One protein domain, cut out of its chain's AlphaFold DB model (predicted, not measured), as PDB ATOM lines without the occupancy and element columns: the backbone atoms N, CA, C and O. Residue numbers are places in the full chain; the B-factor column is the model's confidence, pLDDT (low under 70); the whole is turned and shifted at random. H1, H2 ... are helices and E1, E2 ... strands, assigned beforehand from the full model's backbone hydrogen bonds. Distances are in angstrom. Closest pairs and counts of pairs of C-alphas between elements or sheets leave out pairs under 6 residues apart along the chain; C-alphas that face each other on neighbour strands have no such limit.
ATOM      1  N   CYS A  27       9.746  28.428  36.895       97.69
ATOM      2  CA  CYS A  27       9.032  27.262  37.407       97.69
ATOM      3  C   CYS A  27       7.616  27.628  37.869       97.69
ATOM      4  O   CYS A  27       6.676  26.873  37.617       97.69
ATOM      5  N   ALA A  28       7.409  28.820  38.433       96.62
ATOM      6  CA  ALA A  28       6.073  29.293  38.811       96.62
ATOM      7  C   ALA A  28       5.109  29.386  37.605       96.62
ATOM      8  O   ALA A  28       3.903  29.199  37.753       96.62
ATOM      9  N   LYS A  29       5.620  29.594  36.379       95.81
ATOM     10  CA  LYS A  29       4.811  29.634  35.142       95.81
ATOM     11  C   LYS A  29       4.143  28.295  34.800       95.81
ATOM     12  O   LYS A  29       3.097  28.272  34.136       95.81
ATOM     13  N   ILE A  30       4.758  27.187  35.202       96.50
ATOM     14  CA  ILE A  30       4.298  25.820  34.915       96.50
ATOM     15  C   ILE A  30       3.754  25.100  36.156       96.50
ATOM     16  O   ILE A  30       3.191  24.015  36.036       96.50
ATOM     17  N   ALA A  31       3.871  25.720  37.331       96.25
ATOM     18  CA  ALA A  31       3.363  25.204  38.590       96.25
ATOM     19  C   ALA A  31       1.848  24.935  38.556       96.25
ATOM     20  O   ALA A  31       1.071  25.673  37.946       96.25
ATOM     21  N   GLY A  32       1.430  23.855  39.221       93.50
ATOM     22  CA  GLY A  32       0.027  23.426  39.287       93.50
ATOM     23  C   GLY A  32      -0.572  22.913  37.969       93.50
ATOM     24  O   GLY A  32      -1.758  22.590  37.943       93.50
ATOM     25  N   LYS A  33       0.209  22.822  36.883       94.00
ATOM     26  CA  LYS A  33      -0.262  22.313  35.590       94.00
ATOM     27  C   LYS A  33       0.165  20.864  35.379       94.00
ATOM     28  O   LYS A  33       1.336  20.529  35.530       94.00
ATOM     29  N   THR A  34      -0.776  20.028  34.948       93.38
ATOM     30  CA  THR A  34      -0.494  18.650  34.505       93.38
ATOM     31  C   THR A  34       0.284  18.622  33.192       93.38
ATOM     32  O   THR A  34       1.045  17.688  32.955       93.38
ATOM     33  N   TYR A  35       0.114  19.654  32.359       95.88
ATOM     34  CA  TYR A  35       0.811  19.799  31.090       95.88
ATOM     35  C   TYR A  35       1.389  21.206  30.912       95.88
ATOM     36  O   TYR A  35       0.823  22.191  31.392       95.88
ATOM     37  N   ALA A  36       2.516  21.308  30.212       96.88
ATOM     38  CA  ALA A  36       3.204  22.566  29.951       96.88
ATOM     39  C   ALA A  36       3.888  22.570  28.579       96.88
ATOM     40  O   ALA A  36       4.219  21.529  28.015       96.88
ATOM     41  N   LEU A  37       4.126  23.767  28.034       97.25
ATOM     42  CA  LEU A  37       4.902  23.905  26.804       97.25
ATOM     43  C   LEU A  37       6.361  23.487  27.061       97.25
ATOM     44  O   LEU A  37       6.942  23.977  28.036       97.25
ATOM     45  N   PRO A  38       6.996  22.697  26.174       97.25
ATOM     46  CA  PRO A  38       8.378  22.241  26.361       97.25
ATOM     47  C   PRO A  38       9.359  23.392  26.618       97.25
ATOM     48  O   PRO A  38      10.208  23.313  27.502       97.25
ATOM     49  N   ARG A  39       9.184  24.527  25.929       96.75
ATOM     50  CA  ARG A  39       9.997  25.739  26.140       96.75
ATOM     51  C   ARG A  39       9.922  26.297  27.570       96.75
ATOM     52  O   ARG A  39      10.919  26.804  28.072       96.75
ATOM     53  N   ASP A  40       8.759  26.214  28.218       97.38
ATOM     54  CA  ASP A  40       8.554  26.738  29.572       97.38
ATOM     55  C   ASP A  40       9.137  25.767  30.612       97.38
ATOM     56  O   ASP A  40       9.756  26.200  31.585       97.38
ATOM     57  N   VAL A  41       9.042  24.457  30.352       97.62
ATOM     58  CA  VAL A  41       9.737  23.415  31.127       97.62
ATOM     59  C   VAL A  41      11.251  23.604  31.048       97.62
ATOM     60  O   VAL A  41      11.917  23.674  32.080       97.62
ATOM     61  N   GLN A  42      11.801  23.791  29.844       97.38
ATOM     62  CA  GLN A  42      13.225  24.079  29.657       97.38
ATOM     63  C   GLN A  42      13.666  25.341  30.401       97.38
ATOM     64  O   GLN A  42      14.763  25.359  30.958       97.38
ATOM     65  N   ALA A  43      12.843  26.392  30.418       97.12
ATOM     66  CA  ALA A  43      13.151  27.612  31.157       97.12
ATOM     67  C   ALA A  43      13.231  27.357  32.672       97.12
ATOM     68  O   ALA A  43      14.155  27.855  33.317       97.12
ATOM     69  N   CYS A  44      12.329  26.539  33.233       97.56
ATOM     70  CA  CYS A  44      12.412  26.094  34.629       97.56
ATOM     71  C   CYS A  44      13.682  25.272  34.886       97.56
ATOM     72  O   CYS A  44      14.462  25.623  35.773       97.56
ATOM     73  N   TYR A  45      13.957  24.251  34.069       96.94
ATOM     74  CA  TYR A  45      15.135  23.387  34.226       96.94
ATOM     75  C   TYR A  45      16.453  24.166  34.142       96.94
ATOM     76  O   TYR A  45      17.341  23.998  34.972       96.94
ATOM     77  N   LYS A  46      16.574  25.081  33.178       97.00
ATOM     78  CA  LYS A  46      17.781  25.899  32.972       97.00
ATOM     79  C   LYS A  46      17.940  27.014  34.012       97.00
ATOM     80  O   LYS A  46      18.962  27.696  34.002       97.00
ATOM     81  N   SER A  47      16.962  27.209  34.904       96.88
ATOM     82  CA  SER A  47      17.020  28.244  35.940       96.88
ATOM     83  C   SER A  47      17.930  27.871  37.118       96.88
ATOM     84  O   SER A  47      18.357  28.762  37.858       96.88
ATOM     85  N   PHE A  48      18.228  26.585  37.333       96.00
ATOM     86  CA  PHE A  48      19.040  26.118  38.460       96.00
ATOM     87  C   PHE A  48      20.539  26.322  38.185       96.00
ATOM     88  O   PHE A  48      21.055  25.783  37.204       96.00
ATOM     89  N   PRO A  49      21.258  27.113  39.004       96.19
ATOM     90  CA  PRO A  49      22.665  27.409  38.754       96.19
ATOM     91  C   PRO A  49      23.530  26.154  38.898       96.19
ATOM     92  O   PRO A  49      23.254  25.301  39.739       96.19
ATOM     93  N   PHE A  50      24.600  26.073  38.107       96.62
ATOM     94  CA  PHE A  50      25.596  25.013  38.240       96.62
ATOM     95  C   PHE A  50      26.241  25.042  39.636       96.62
ATOM     96  O   PHE A  50      26.539  26.116  40.167       96.62
ATOM     97  N   ASN A  51      26.476  23.864  40.221       94.88
ATOM     98  CA  ASN A  51      27.090  23.719  41.538       94.88
ATOM     99  C   ASN A  51      28.202  22.660  41.511       94.88
ATOM    100  O   ASN A  51      27.951  21.469  41.330       94.88
ATOM    101  N   GLU A  52      29.430  23.106  41.767       95.62
ATOM    102  CA  GLU A  52      30.622  22.258  41.742       95.62
ATOM    103  C   GLU A  52      30.579  21.117  42.765       95.62
ATOM    104  O   GLU A  52      30.971  19.990  42.473       95.62
ATOM    105  N   THR A  53      30.070  21.383  43.968       92.69
ATOM    106  CA  THR A  53      29.954  20.366  45.016       92.69
ATOM    107  C   THR A  53      28.964  19.277  44.616       92.69
ATOM    108  O   THR A  53      29.235  18.097  44.832       92.69
ATOM    109  N   ILE A  54      27.841  19.650  43.993       90.38
ATOM    110  CA  ILE A  54      26.874  18.680  43.466       90.38
ATOM    111  C   ILE A  54      27.522  17.837  42.365       90.38
ATOM    112  O   ILE A  54      27.411  16.613  42.418       90.38
ATOM    113  N   ARG A  55      28.257  18.458  41.429       93.88
ATOM    114  CA  ARG A  55      28.989  17.729  40.382       93.88
ATOM    115  C   ARG A  55      29.910  16.668  40.969       93.88
ATOM    116  O   ARG A  55      29.803  15.507  40.580       93.88
ATOM    117  N   GLN A  56      30.780  17.043  41.906       95.06
ATOM    118  CA  GLN A  56      31.728  16.096  42.499       95.06
ATOM    119  C   GLN A  56      31.016  14.957  43.236       95.06
ATOM    120  O   GLN A  56      31.393  13.801  43.075       95.06
ATOM    121  N   ASN A  57      29.942  15.251  43.974       88.81
ATOM    122  CA  ASN A  57      29.163  14.219  44.661       88.81
ATOM    123  C   ASN A  57      28.505  13.243  43.674       88.81
ATOM    124  O   ASN A  57      28.566  12.032  43.877       88.81
ATOM    125  N   VAL A  58      27.890  13.759  42.605       90.75
ATOM    126  CA  VAL A  58      27.256  12.933  41.570       90.75
ATOM    127  C   VAL A  58      28.301  12.068  40.873       90.75
ATOM    128  O   VAL A  58      28.125  10.856  40.819       90.75
ATOM    129  N   LEU A  59      29.405  12.645  40.392       93.50
ATOM    130  CA  LEU A  59      30.436  11.889  39.673       93.50
ATOM    131  C   LEU A  59      31.149  10.865  40.560       93.50
ATOM    132  O   LEU A  59      31.463   9.778  40.078       93.50
ATOM    133  N   ALA A  60      31.346  11.160  41.847       88.25
ATOM    134  CA  ALA A  60      31.874  10.191  42.801       88.25
ATOM    135  C   ALA A  60      30.944   8.976  42.927       88.25
ATOM    136  O   ALA A  60      31.403   7.843  42.797       88.25
ATOM    137  N   VAL A  61      29.634   9.197  43.101       86.56
ATOM    138  CA  VAL A  61      28.648   8.107  43.158       86.56
ATOM    139  C   VAL A  61      28.607   7.341  41.836       86.56
ATOM    140  O   VAL A  61      28.762   6.125  41.856       86.56
ATOM    141  N   VAL A  62      28.473   8.028  40.695       89.88
ATOM    142  CA  VAL A  62      28.472   7.407  39.354       89.88
ATOM    143  C   VAL A  62      29.686   6.489  39.193       89.88
ATOM    144  O   VAL A  62      29.539   5.314  38.865       89.88
ATOM    145  N   SER A  63      30.884   7.012  39.466       90.19
ATOM    146  CA  SER A  63      32.139   6.276  39.320       90.19
ATOM    147  C   SER A  63      32.207   5.064  40.249       90.19
ATOM    148  O   SER A  63      32.524   3.969  39.794       90.19
ATOM    149  N   SER A  64      31.885   5.232  41.536       85.56
ATOM    150  CA  SER A  64      31.925   4.135  42.513       85.56
ATOM    151  C   SER A  64      30.918   3.040  42.212       85.56
ATOM    152  O   SER A  64      31.149   1.873  42.515       85.56
ATOM    153  N   VAL A  65      29.783   3.395  41.625       87.75
ATOM    154  CA  VAL A  65      28.777   2.411  41.262       87.75
ATOM    155  C   VAL A  65      29.206   1.613  40.026       87.75
ATOM    156  O   VAL A  65      29.040   0.393  40.006       87.75
ATOM    157  N   PHE A  66      29.857   2.244  39.043       90.25
ATOM    158  CA  PHE A  66      30.444   1.519  37.911       90.25
ATOM    159  C   PHE A  66      31.553   0.534  38.320       90.25
ATOM    160  O   PHE A  66      31.762  -0.450  37.616       90.25
ATOM    161  N   ASP A  67      32.177   0.681  39.495       89.38
ATOM    162  CA  ASP A  67      33.105  -0.333  40.038       89.38
ATOM    163  C   ASP A  67      32.418  -1.685  40.325       89.38
ATOM    164  O   ASP A  67      33.085  -2.717  40.448       89.38
ATOM    165  N   PHE A  68      31.087  -1.709  40.432       90.69
ATOM    166  CA  PHE A  68      30.278  -2.927  40.554       90.69
ATOM    167  C   PHE A  68      29.742  -3.423  39.211       90.69
ATOM    168  O   PHE A  68      29.262  -4.553  39.132       90.69
ATOM    169  N   TYR A  69      29.828  -2.612  38.154       89.31
ATOM    170  CA  TYR A  69      29.287  -2.968  36.852       89.31
ATOM    171  C   TYR A  69      30.129  -4.063  36.202       89.31
ATOM    172  O   TYR A  69      31.310  -3.877  35.902       89.31
ATOM    173  N   THR A  70      29.508  -5.223  35.988       86.19
ATOM    174  CA  THR A  70      30.203  -6.441  35.548       86.19
ATOM    175  C   THR A  70      30.661  -6.382  34.087       86.19
ATOM    176  O   THR A  70      31.566  -7.118  33.700       86.19
ATOM    177  N   PHE A  71      30.052  -5.517  33.268       87.81
ATOM    178  CA  PHE A  71      30.340  -5.450  31.834       87.81
ATOM    179  C   PHE A  71      31.228  -4.276  31.421       87.81
ATOM    180  O   PHE A  71      31.517  -4.154  30.239       87.81
ATOM    181  N   GLU A  72      31.721  -3.451  32.350       90.94
ATOM    182  CA  GLU A  72      32.480  -2.230  32.027       90.94
ATOM    183  C   GLU A  72      33.577  -2.457  30.972       90.94
ATOM    184  O   GLU A  72      33.631  -1.754  29.969       90.94
ATOM    185  N   ASN A  73      34.411  -3.483  31.147       92.12
ATOM    186  CA  ASN A  73      35.502  -3.755  30.211       92.12
ATOM    187  C   ASN A  73      35.022  -4.297  28.849       92.12
ATOM    188  O   ASN A  73      35.715  -4.126  27.847       92.12
ATOM    189  N   PHE A  74      33.834  -4.909  28.774       90.62
ATOM    190  CA  PHE A  74      33.237  -5.330  27.501       90.62
ATOM    191  C   PHE A  74      32.829  -4.122  26.651       90.62
ATOM    192  O   PHE A  74      32.963  -4.169  25.433       90.62
ATOM    193  N   TYR A  75      32.427  -3.015  27.282       91.69
ATOM    194  CA  TYR A  75      32.043  -1.781  26.591       91.69
ATOM    195  C   TYR A  75      33.195  -1.065  25.896       91.69
ATOM    196  O   TYR A  75      32.945  -0.150  25.122       91.69
ATOM    197  N   LEU A  76      34.441  -1.477  26.129       92.81
ATOM    198  CA  LEU A  76      35.587  -0.942  25.396       92.81
ATOM    199  C   LEU A  76      35.630  -1.415  23.939       92.81
ATOM    200  O   LEU A  76      36.170  -0.705  23.095       92.81
ATOM    201  N   ASP A  77      35.082  -2.600  23.657       92.12
ATOM    202  CA  ASP A  77      35.026  -3.196  22.320       92.12
ATOM    203  C   ASP A  77      33.934  -4.278  22.299       92.12
ATOM    204  O   ASP A  77      34.172  -5.436  22.664       92.12
ATOM    205  N   LEU A  78      32.701  -3.880  21.961       89.75
ATOM    206  CA  LEU A  78      31.577  -4.806  21.817       89.75
ATOM    207  C   LEU A  78      31.562  -5.427  20.409       89.75
ATOM    208  O   LEU A  78      31.738  -4.713  19.421       89.75
ATOM    209  N   PRO A  79      31.302  -6.742  20.279       89.06
ATOM    210  CA  PRO A  79      31.258  -7.408  18.982       89.06
ATOM    211  C   PRO A  79      29.991  -7.048  18.196       89.06
ATOM    212  O   PRO A  79      29.040  -6.474  18.722       89.06
ATOM    213  N   SER A  80      29.950  -7.463  16.927       85.81
ATOM    214  CA  SER A  80      28.736  -7.386  16.106       85.81
ATOM    215  C   SER A  80      27.550  -8.111  16.747       85.81
ATOM    216  O   SER A  80      27.765  -9.212  17.255       85.81
ATOM    217  N   PRO A  81      26.320  -7.559  16.680       86.25
ATOM    218  CA  PRO A  81      25.909  -6.278  16.069       86.25
ATOM    219  C   PRO A  81      25.913  -5.064  17.033       86.25
ATOM    220  O   PRO A  81      25.244  -4.066  16.779       86.25
ATOM    221  N   PHE A  82      26.631  -5.124  18.157       88.25
ATOM    222  CA  PHE A  82      26.527  -4.160  19.263       88.25
ATOM    223  C   PHE A  82      27.594  -3.054  19.257       88.25
ATOM    224  O   PHE A  82      27.746  -2.340  20.249       88.25
ATOM    225  N   GLN A  83      28.329  -2.870  18.156       87.62
ATOM    226  CA  GLN A  83      29.451  -1.922  18.097       87.62
ATOM    227  C   GLN A  83      29.027  -0.468  18.358       87.62
ATOM    228  O   GLN A  83      29.834   0.330  18.833       87.62
ATOM    229  N   GLY A  84      27.765  -0.122  18.070       82.88
ATOM    230  CA  GLY A  84      27.196   1.206  18.322       82.88
ATOM    231  C   GLY A  84      26.997   1.550  19.804       82.88
ATOM    232  O   GLY A  84      26.700   2.698  20.116       82.88
ATOM    233  N   SER A  85      27.172   0.582  20.707       85.81
ATOM    234  CA  SER A  85      26.987   0.741  22.158       85.81
ATOM    235  C   SER A  85      28.314   0.799  22.931       85.81
ATOM    236  O   SER A  85      28.309   0.876  24.155       85.81
ATOM    237  N   THR A  86      29.456   0.755  22.239       88.12
ATOM    238  CA  THR A  86      30.800   0.839  22.831       88.12
ATOM    239  C   THR A  86      31.022   2.204  23.494       88.12
ATOM    240  O   THR A  86      30.815   3.251  22.876       88.12
ATOM    241  N   ALA A  87      31.489   2.209  24.743       87.94
ATOM    242  CA  ALA A  87      31.769   3.410  25.520       87.94
ATOM    243  C   ALA A  87      32.940   3.200  26.494       87.94
ATOM    244  O   ALA A  87      32.991   2.220  27.231       87.94
ATOM    245  N   ASP A  88      33.850   4.176  26.570       92.50
ATOM    246  CA  ASP A  88      34.823   4.256  27.664       92.50
ATOM    247  C   ASP A  88      34.228   5.084  28.811       92.50
ATOM    248  O   ASP A  88      34.207   6.320  28.777       92.50
ATOM    249  N   ILE A  89      33.724   4.372  29.820       93.62
ATOM    250  CA  ILE A  89      33.033   4.940  30.982       93.62
ATOM    251  C   ILE A  89      33.938   5.912  31.746       93.62
ATOM    252  O   ILE A  89      33.508   7.011  32.102       93.62
ATOM    253  N   ARG A  90      35.202   5.543  31.974       93.94
ATOM    254  CA  ARG A  90      36.131   6.351  32.780       93.94
ATOM    255  C   ARG A  90      36.556   7.602  32.031       93.94
ATOM    256  O   ARG A  90      36.506   8.692  32.597       93.94
ATOM    257  N   THR A  91      36.847   7.478  30.739       95.38
ATOM    258  CA  THR A  91      37.126   8.638  29.885       95.38
ATOM    259  C   THR A  91      35.920   9.583  29.800       95.38
ATOM    260  O   THR A  91      36.088  10.806  29.820       95.38
ATOM    261  N   ALA A  92      34.692   9.056  29.743       96.00
ATOM    262  CA  ALA A  92      33.482   9.875  29.725       96.00
ATOM    263  C   ALA A  92      33.278  10.650  31.037       96.00
ATOM    264  O   ALA A  92      33.013  11.853  30.983       96.00
ATOM    265  N   ILE A  93      33.447  10.000  32.193       96.44
ATOM    266  CA  ILE A  93      33.373  10.646  33.515       96.44
ATOM    267  C   ILE A  93      34.441  11.742  33.640       96.44
ATOM    268  O   ILE A  93      34.124  12.862  34.043       96.44
ATOM    269  N   ASP A  94      35.680  11.471  33.218       97.56
ATOM    270  CA  ASP A  94      36.776  12.447  33.244       97.56
ATOM    271  C   ASP A  94      36.504  13.670  32.365       97.56
ATOM    272  O   ASP A  94      36.804  14.805  32.752       97.56
ATOM    273  N   ARG A  95      35.931  13.458  31.174       97.94
ATOM    274  CA  ARG A  95      35.497  14.544  30.288       97.94
ATOM    275  C   ARG A  95      34.427  15.396  30.967       97.94
ATOM    276  O   ARG A  95      34.550  16.619  30.966       97.94
ATOM    277  N   ILE A  96      33.400  14.770  31.543       98.25
ATOM    278  CA  ILE A  96      32.302  15.470  32.232       98.25
ATOM    279  C   ILE A  96      32.853  16.287  33.407       98.25
ATOM    280  O   ILE A  96      32.515  17.456  33.566       98.25
ATOM    281  N   ASN A  97      33.784  15.723  34.181       97.69
ATOM    282  CA  ASN A  97      34.419  16.411  35.307       97.69
ATOM    283  C   ASN A  97      35.187  17.682  34.888       97.69
ATOM    284  O   ASN A  97      35.263  18.654  35.633       97.69
ATOM    285  N   LYS A  98      35.748  17.705  33.675       97.75
ATOM    286  CA  LYS A  98      36.520  18.844  33.141       97.75
ATOM    287  C   LYS A  98      35.679  19.837  32.337       97.75
ATOM    288  O   LYS A  98      36.190  20.886  31.957       97.75
ATOM    289  N   THR A  99      34.419  19.514  32.052       98.44
ATOM    290  CA  THR A  99      33.548  20.354  31.224       98.44
ATOM    291  C   THR A  99      32.967  21.503  32.051       98.44
ATOM    292  O   THR A  99      32.528  21.313  33.188       98.44
ATOM    293  N   GLU A 100      32.970  22.708  31.482       97.94
ATOM    294  CA  GLU A 100      32.296  23.873  32.056       97.94
ATOM    295  C   GLU A 100      30.819  23.875  31.647       97.94
ATOM    296  O   GLU A 100      30.490  23.832  30.460       97.94
ATOM    297  N   TYR A 101      29.920  23.951  32.629       98.00
ATOM    298  CA  TYR A 101      28.477  23.950  32.398       98.00
ATOM    299  C   TYR A 101      27.853  25.286  32.795       98.00
ATOM    300  O   TYR A 101      28.180  25.871  33.824       98.00
ATOM    301  N   SER A 102      26.901  25.752  31.989       96.81
ATOM    302  CA  SER A 102      26.193  27.015  32.235       96.81
ATOM    303  C   SER A 102      25.140  26.925  33.344       96.81
ATOM    304  O   SER A 102      24.783  27.940  33.939       96.81
ATOM    305  N   ASN A 103      24.616  25.728  33.610       97.06
ATOM    306  CA  ASN A 103      23.619  25.451  34.641       97.06
ATOM    307  C   ASN A 103      23.642  23.961  35.022       97.06
ATOM    308  O   ASN A 103      24.300  23.154  34.361       97.06
ATOM    309  N   ASP A 104      22.927  23.608  36.090       96.19
ATOM    310  CA  ASP A 104      22.868  22.235  36.603       96.19
ATOM    311  C   ASP A 104      22.189  21.263  35.617       96.19
ATOM    312  O   ASP A 104      22.649  20.135  35.446       96.19
ATOM    313  N   TYR A 105      21.178  21.727  34.867       96.50
ATOM    314  CA  TYR A 105      20.516  20.934  33.823       96.50
ATOM    315  C   TYR A 105      21.496  20.419  32.763       96.50
ATOM    316  O   TYR A 105      21.468  19.232  32.446       96.50
ATOM    317  N   HIS A 106      22.380  21.267  32.227       97.06
ATOM    318  CA  HIS A 106      23.340  20.830  31.208       97.06
ATOM    319  C   HIS A 106      24.363  19.827  31.757       97.06
ATOM    320  O   HIS A 106      24.729  18.901  31.038       97.06
ATOM    321  N   PHE A 107      24.785  19.967  33.019       97.69
ATOM    322  CA  PHE A 107      25.649  18.981  33.675       97.69
ATOM    323  C   PHE A 107      24.942  17.625  33.812       97.69
ATOM    324  O   PHE A 107      25.443  16.603  33.341       97.69
ATOM    325  N   MET A 108      23.750  17.613  34.407       95.62
ATOM    326  CA  MET A 108      22.999  16.380  34.653       95.62
ATOM    327  C   MET A 108      22.540  15.717  33.351       95.62
ATOM    328  O   MET A 108      22.513  14.488  33.267       95.62
ATOM    329  N   LYS A 109      22.229  16.513  32.319       94.69
ATOM    330  CA  LYS A 109      21.936  16.014  30.973       94.69
ATOM    331  C   LYS A 109      23.151  15.343  30.336       94.69
ATOM    332  O   LYS A 109      22.973  14.315  29.705       94.69
ATOM    333  N   ASP A 110      24.368  15.845  30.533       96.56
ATOM    334  CA  ASP A 110      25.568  15.205  29.979       96.56
ATOM    335  C   ASP A 110      25.830  13.823  30.614       96.56
ATOM    336  O   ASP A 110      26.128  12.852  29.918       96.56
ATOM    337  N   VAL A 111      25.613  13.691  31.931       95.62
ATOM    338  CA  VAL A 111      25.657  12.384  32.621       95.62
ATOM    339  C   VAL A 111      24.550  11.451  32.106       95.62
ATOM    340  O   VAL A 111      24.803  10.276  31.825       95.62
ATOM    341  N   TYR A 112      23.328  11.971  31.939       93.25
ATOM    342  CA  TYR A 112      22.195  11.221  31.389       93.25
ATOM    343  C   TYR A 112      22.479  10.742  29.958       93.25
ATOM    344  O   TYR A 112      22.377   9.551  29.693       93.25
ATOM    345  N   ASP A 113      22.895  11.628  29.055       93.19
ATOM    346  CA  ASP A 113      23.132  11.328  27.640       93.19
ATOM    347  C   ASP A 113      24.320  10.369  27.447       93.19
ATOM    348  O   ASP A 113      24.336   9.571  26.509       93.19
ATOM    349  N   PHE A 114      25.337  10.423  28.313       92.62
ATOM    350  CA  PHE A 114      26.413   9.428  28.324       92.62
ATOM    351  C   PHE A 114      25.879   8.033  28.681       92.62
ATOM    352  O   PHE A 114      26.062   7.101  27.902       92.62
ATOM    353  N   THR A 115      25.190   7.897  29.816       92.25
ATOM    354  CA  THR A 115      24.670   6.591  30.263       92.25
ATOM    355  C   THR A 115      23.554   6.053  29.367       92.25
ATOM    356  O   THR A 115      23.456   4.851  29.156       92.25
ATOM    357  N   LEU A 116      22.738   6.929  28.774       91.25
ATOM    358  CA  LEU A 116      21.726   6.571  27.779       91.25
ATOM    359  C   LEU A 116      22.362   5.870  26.573       91.25
ATOM    360  O   LEU A 116      21.870   4.835  26.137       91.25
ATOM    361  N   ARG A 117      23.474   6.409  26.064       90.69
ATOM    362  CA  ARG A 117      24.159   5.902  24.864       90.69
ATOM    363  C   ARG A 117      24.967   4.630  25.092       90.69
ATOM    364  O   ARG A 117      25.482   4.067  24.134       90.69
ATOM    365  N   MET A 118      25.044   4.147  26.331       90.75
ATOM    366  CA  MET A 118      25.474   2.774  26.586       90.75
ATOM    367  C   MET A 118      24.434   1.761  26.089       90.75
ATOM    368  O   MET A 118      24.751   0.589  25.935       90.75
ATOM    369  N   ASN A 119      23.201   2.192  25.791       91.94
ATOM    370  CA  ASN A 119      22.158   1.331  25.236       91.94
ATOM    371  C   ASN A 119      21.863   0.106  26.119       91.94
ATOM    372  O   ASN A 119      21.473  -0.956  25.638       91.94
ATOM    373  N   ASP A 120      22.031   0.271  27.428       89.38
ATOM    374  CA  ASP A 120      21.828  -0.768  28.421       89.38
ATOM    375  C   ASP A 120      20.942  -0.254  29.551       89.38
ATOM    376  O   ASP A 120      21.307   0.654  30.307       89.38
ATOM    377  N   GLY A 121      19.753  -0.856  29.662       87.69
ATOM    378  CA  GLY A 121      18.768  -0.536  30.688       87.69
ATOM    379  C   GLY A 121      19.285  -0.737  32.118       87.69
ATOM    380  O   GLY A 121      18.692  -0.192  33.048       87.69
ATOM    381  N   HIS A 122      20.396  -1.458  32.299       86.88
ATOM    382  CA  HIS A 122      21.121  -1.658  33.556       86.88
ATOM    383  C   HIS A 122      22.365  -0.765  33.687       86.88
ATOM    384  O   HIS A 122      23.306  -1.124  34.386       86.88
ATOM    385  N   THR A 123      22.432   0.368  32.991       86.31
ATOM    386  CA  THR A 123      23.514   1.362  33.184       86.31
ATOM    387  C   THR A 123      23.005   2.795  33.246       86.31
ATOM    388  O   THR A 123      23.776   3.749  33.189       86.31
ATOM    389  N   ARG A 124      21.689   2.969  33.376       85.12
ATOM    390  CA  ARG A 124      21.017   4.263  33.251       85.12
ATOM    391  C   ARG A 124      21.271   5.154  34.463       85.12
ATOM    392  O   ARG A 124      21.089   4.727  35.599       85.12
ATOM    393  N   PHE A 125      21.574   6.425  34.211       88.56
ATOM    394  CA  PHE A 125      21.403   7.502  35.184       88.56
ATOM    395  C   PHE A 125      20.066   8.185  34.940       88.56
ATOM    396  O   PHE A 125      19.865   8.772  33.880       88.56
ATOM    397  N   MET A 126      19.144   8.139  35.901       81.06
ATOM    398  CA  MET A 126      17.851   8.820  35.783       81.06
ATOM    399  C   MET A 126      17.722   9.903  36.851       81.06
ATOM    400  O   MET A 126      17.484   9.628  38.027       81.06
ATOM    401  N   THR A 127      17.874  11.159  36.428       85.88
ATOM    402  CA  THR A 127      17.699  12.330  37.295       85.88
ATOM    403  C   THR A 127      16.225  12.684  37.424       85.88
ATOM    404  O   THR A 127      15.630  13.204  36.484       85.88
ATOM    405  N   SER A 128      15.626  12.478  38.601       85.44
ATOM    406  CA  SER A 128      14.224  12.888  38.813       85.44
ATOM    407  C   SER A 128      14.028  14.398  38.642       85.44
ATOM    408  O   SER A 128      12.935  14.837  38.300       85.44
TER     409      SER A 128
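This is residues 27 to 128 of the 895 residues of an uncharacterized protein of Candolleomyces aberdarensis (UniProt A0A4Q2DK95). Three helices, H2, H4 and H5, form an up-and-down bundle, their centres set in a triangle, with the short strand E1 packed alongside H5. The short helix H1 sits beyond one end of this bundle, and the small helix H3, with a long loop of residues 77 to 88, lies at the other end; residues 32 to 39 stick out on the H1 side. The printed part has 102 residues with five named helices and one named strand, in the order H1, H2, H3, H4, H5, E1; the class is mostly helix, and E1 pairs with no named strand. The whole is loose, with a radius of gyration of the C-alphas of 16.0 A, and elongated, spanning 48 by 30 by 21 A.

After residues 27 to 37, H1 covers residues 38 to 45, 10.4 A long from first to last C-alpha, beginning with C-alpha 38 at (8.378, 22.241, 26.361). H2 covers residues 52 to 66 and is the longest helix, 21.1 A, from C-alpha 52 at (30.622, 22.258, 41.742). H3 covers residues 72 to 76. H4 covers residues 89 to 98, 14.5 A, and H5 covers residues 104 to 116, 18.0 A. E1 covers residues 125 to 127, ending with C-alpha 127 at (17.699, 12.330, 37.295).

In the bundle each of H2, H4 and H5 runs against the one before it. H2 and H4 touch at a shallow tilt of 5 degrees, opposite ways; their closest C-alphas, of Leu 59 and Ile 93, are 6.9 A apart. H4 and H5 are a helical hairpin and touch at a shallow tilt of 13 degrees, opposite ways, with the C-alphas of Ile 96 and Asp 110 closest at 7.1 A. H2 and H5 are close but not clearly touching, the C-alphas of Arg 55 and Phe 107 being closest at 7.6 A, and run the same way. E1 and H5 have 7 pairs of C-alphas within 8 A, the closest being Tyr 112 and Phe 125 at 5.4 A. H1 and H5 are close but not clearly touching, with the C-alphas of Tyr 45 and Tyr 105 closest at 5.9 A. H3 and H4 are close but not clearly touching, with the C-alphas of Glu 72 and Ile 89 closest at 7.3 A. H1 and H3 are apart. In H1, H2, H4 and H5 every O i to N i+4 pair is within hydrogen-bond range; in H3 it is 0 of 1, beside 2 of 2 O i to N i+3 pairs.

The two C-alphas farthest apart, of Ala 28 and Ser 80, are 48.7 A apart. The printed part has no cut. The link from H3 to H4, 12 residues, is long; those from H2 to H3 and from H4 to H5 are tight. The mean pLDDT of the printed part is 92.8, and no printed residue is under 70.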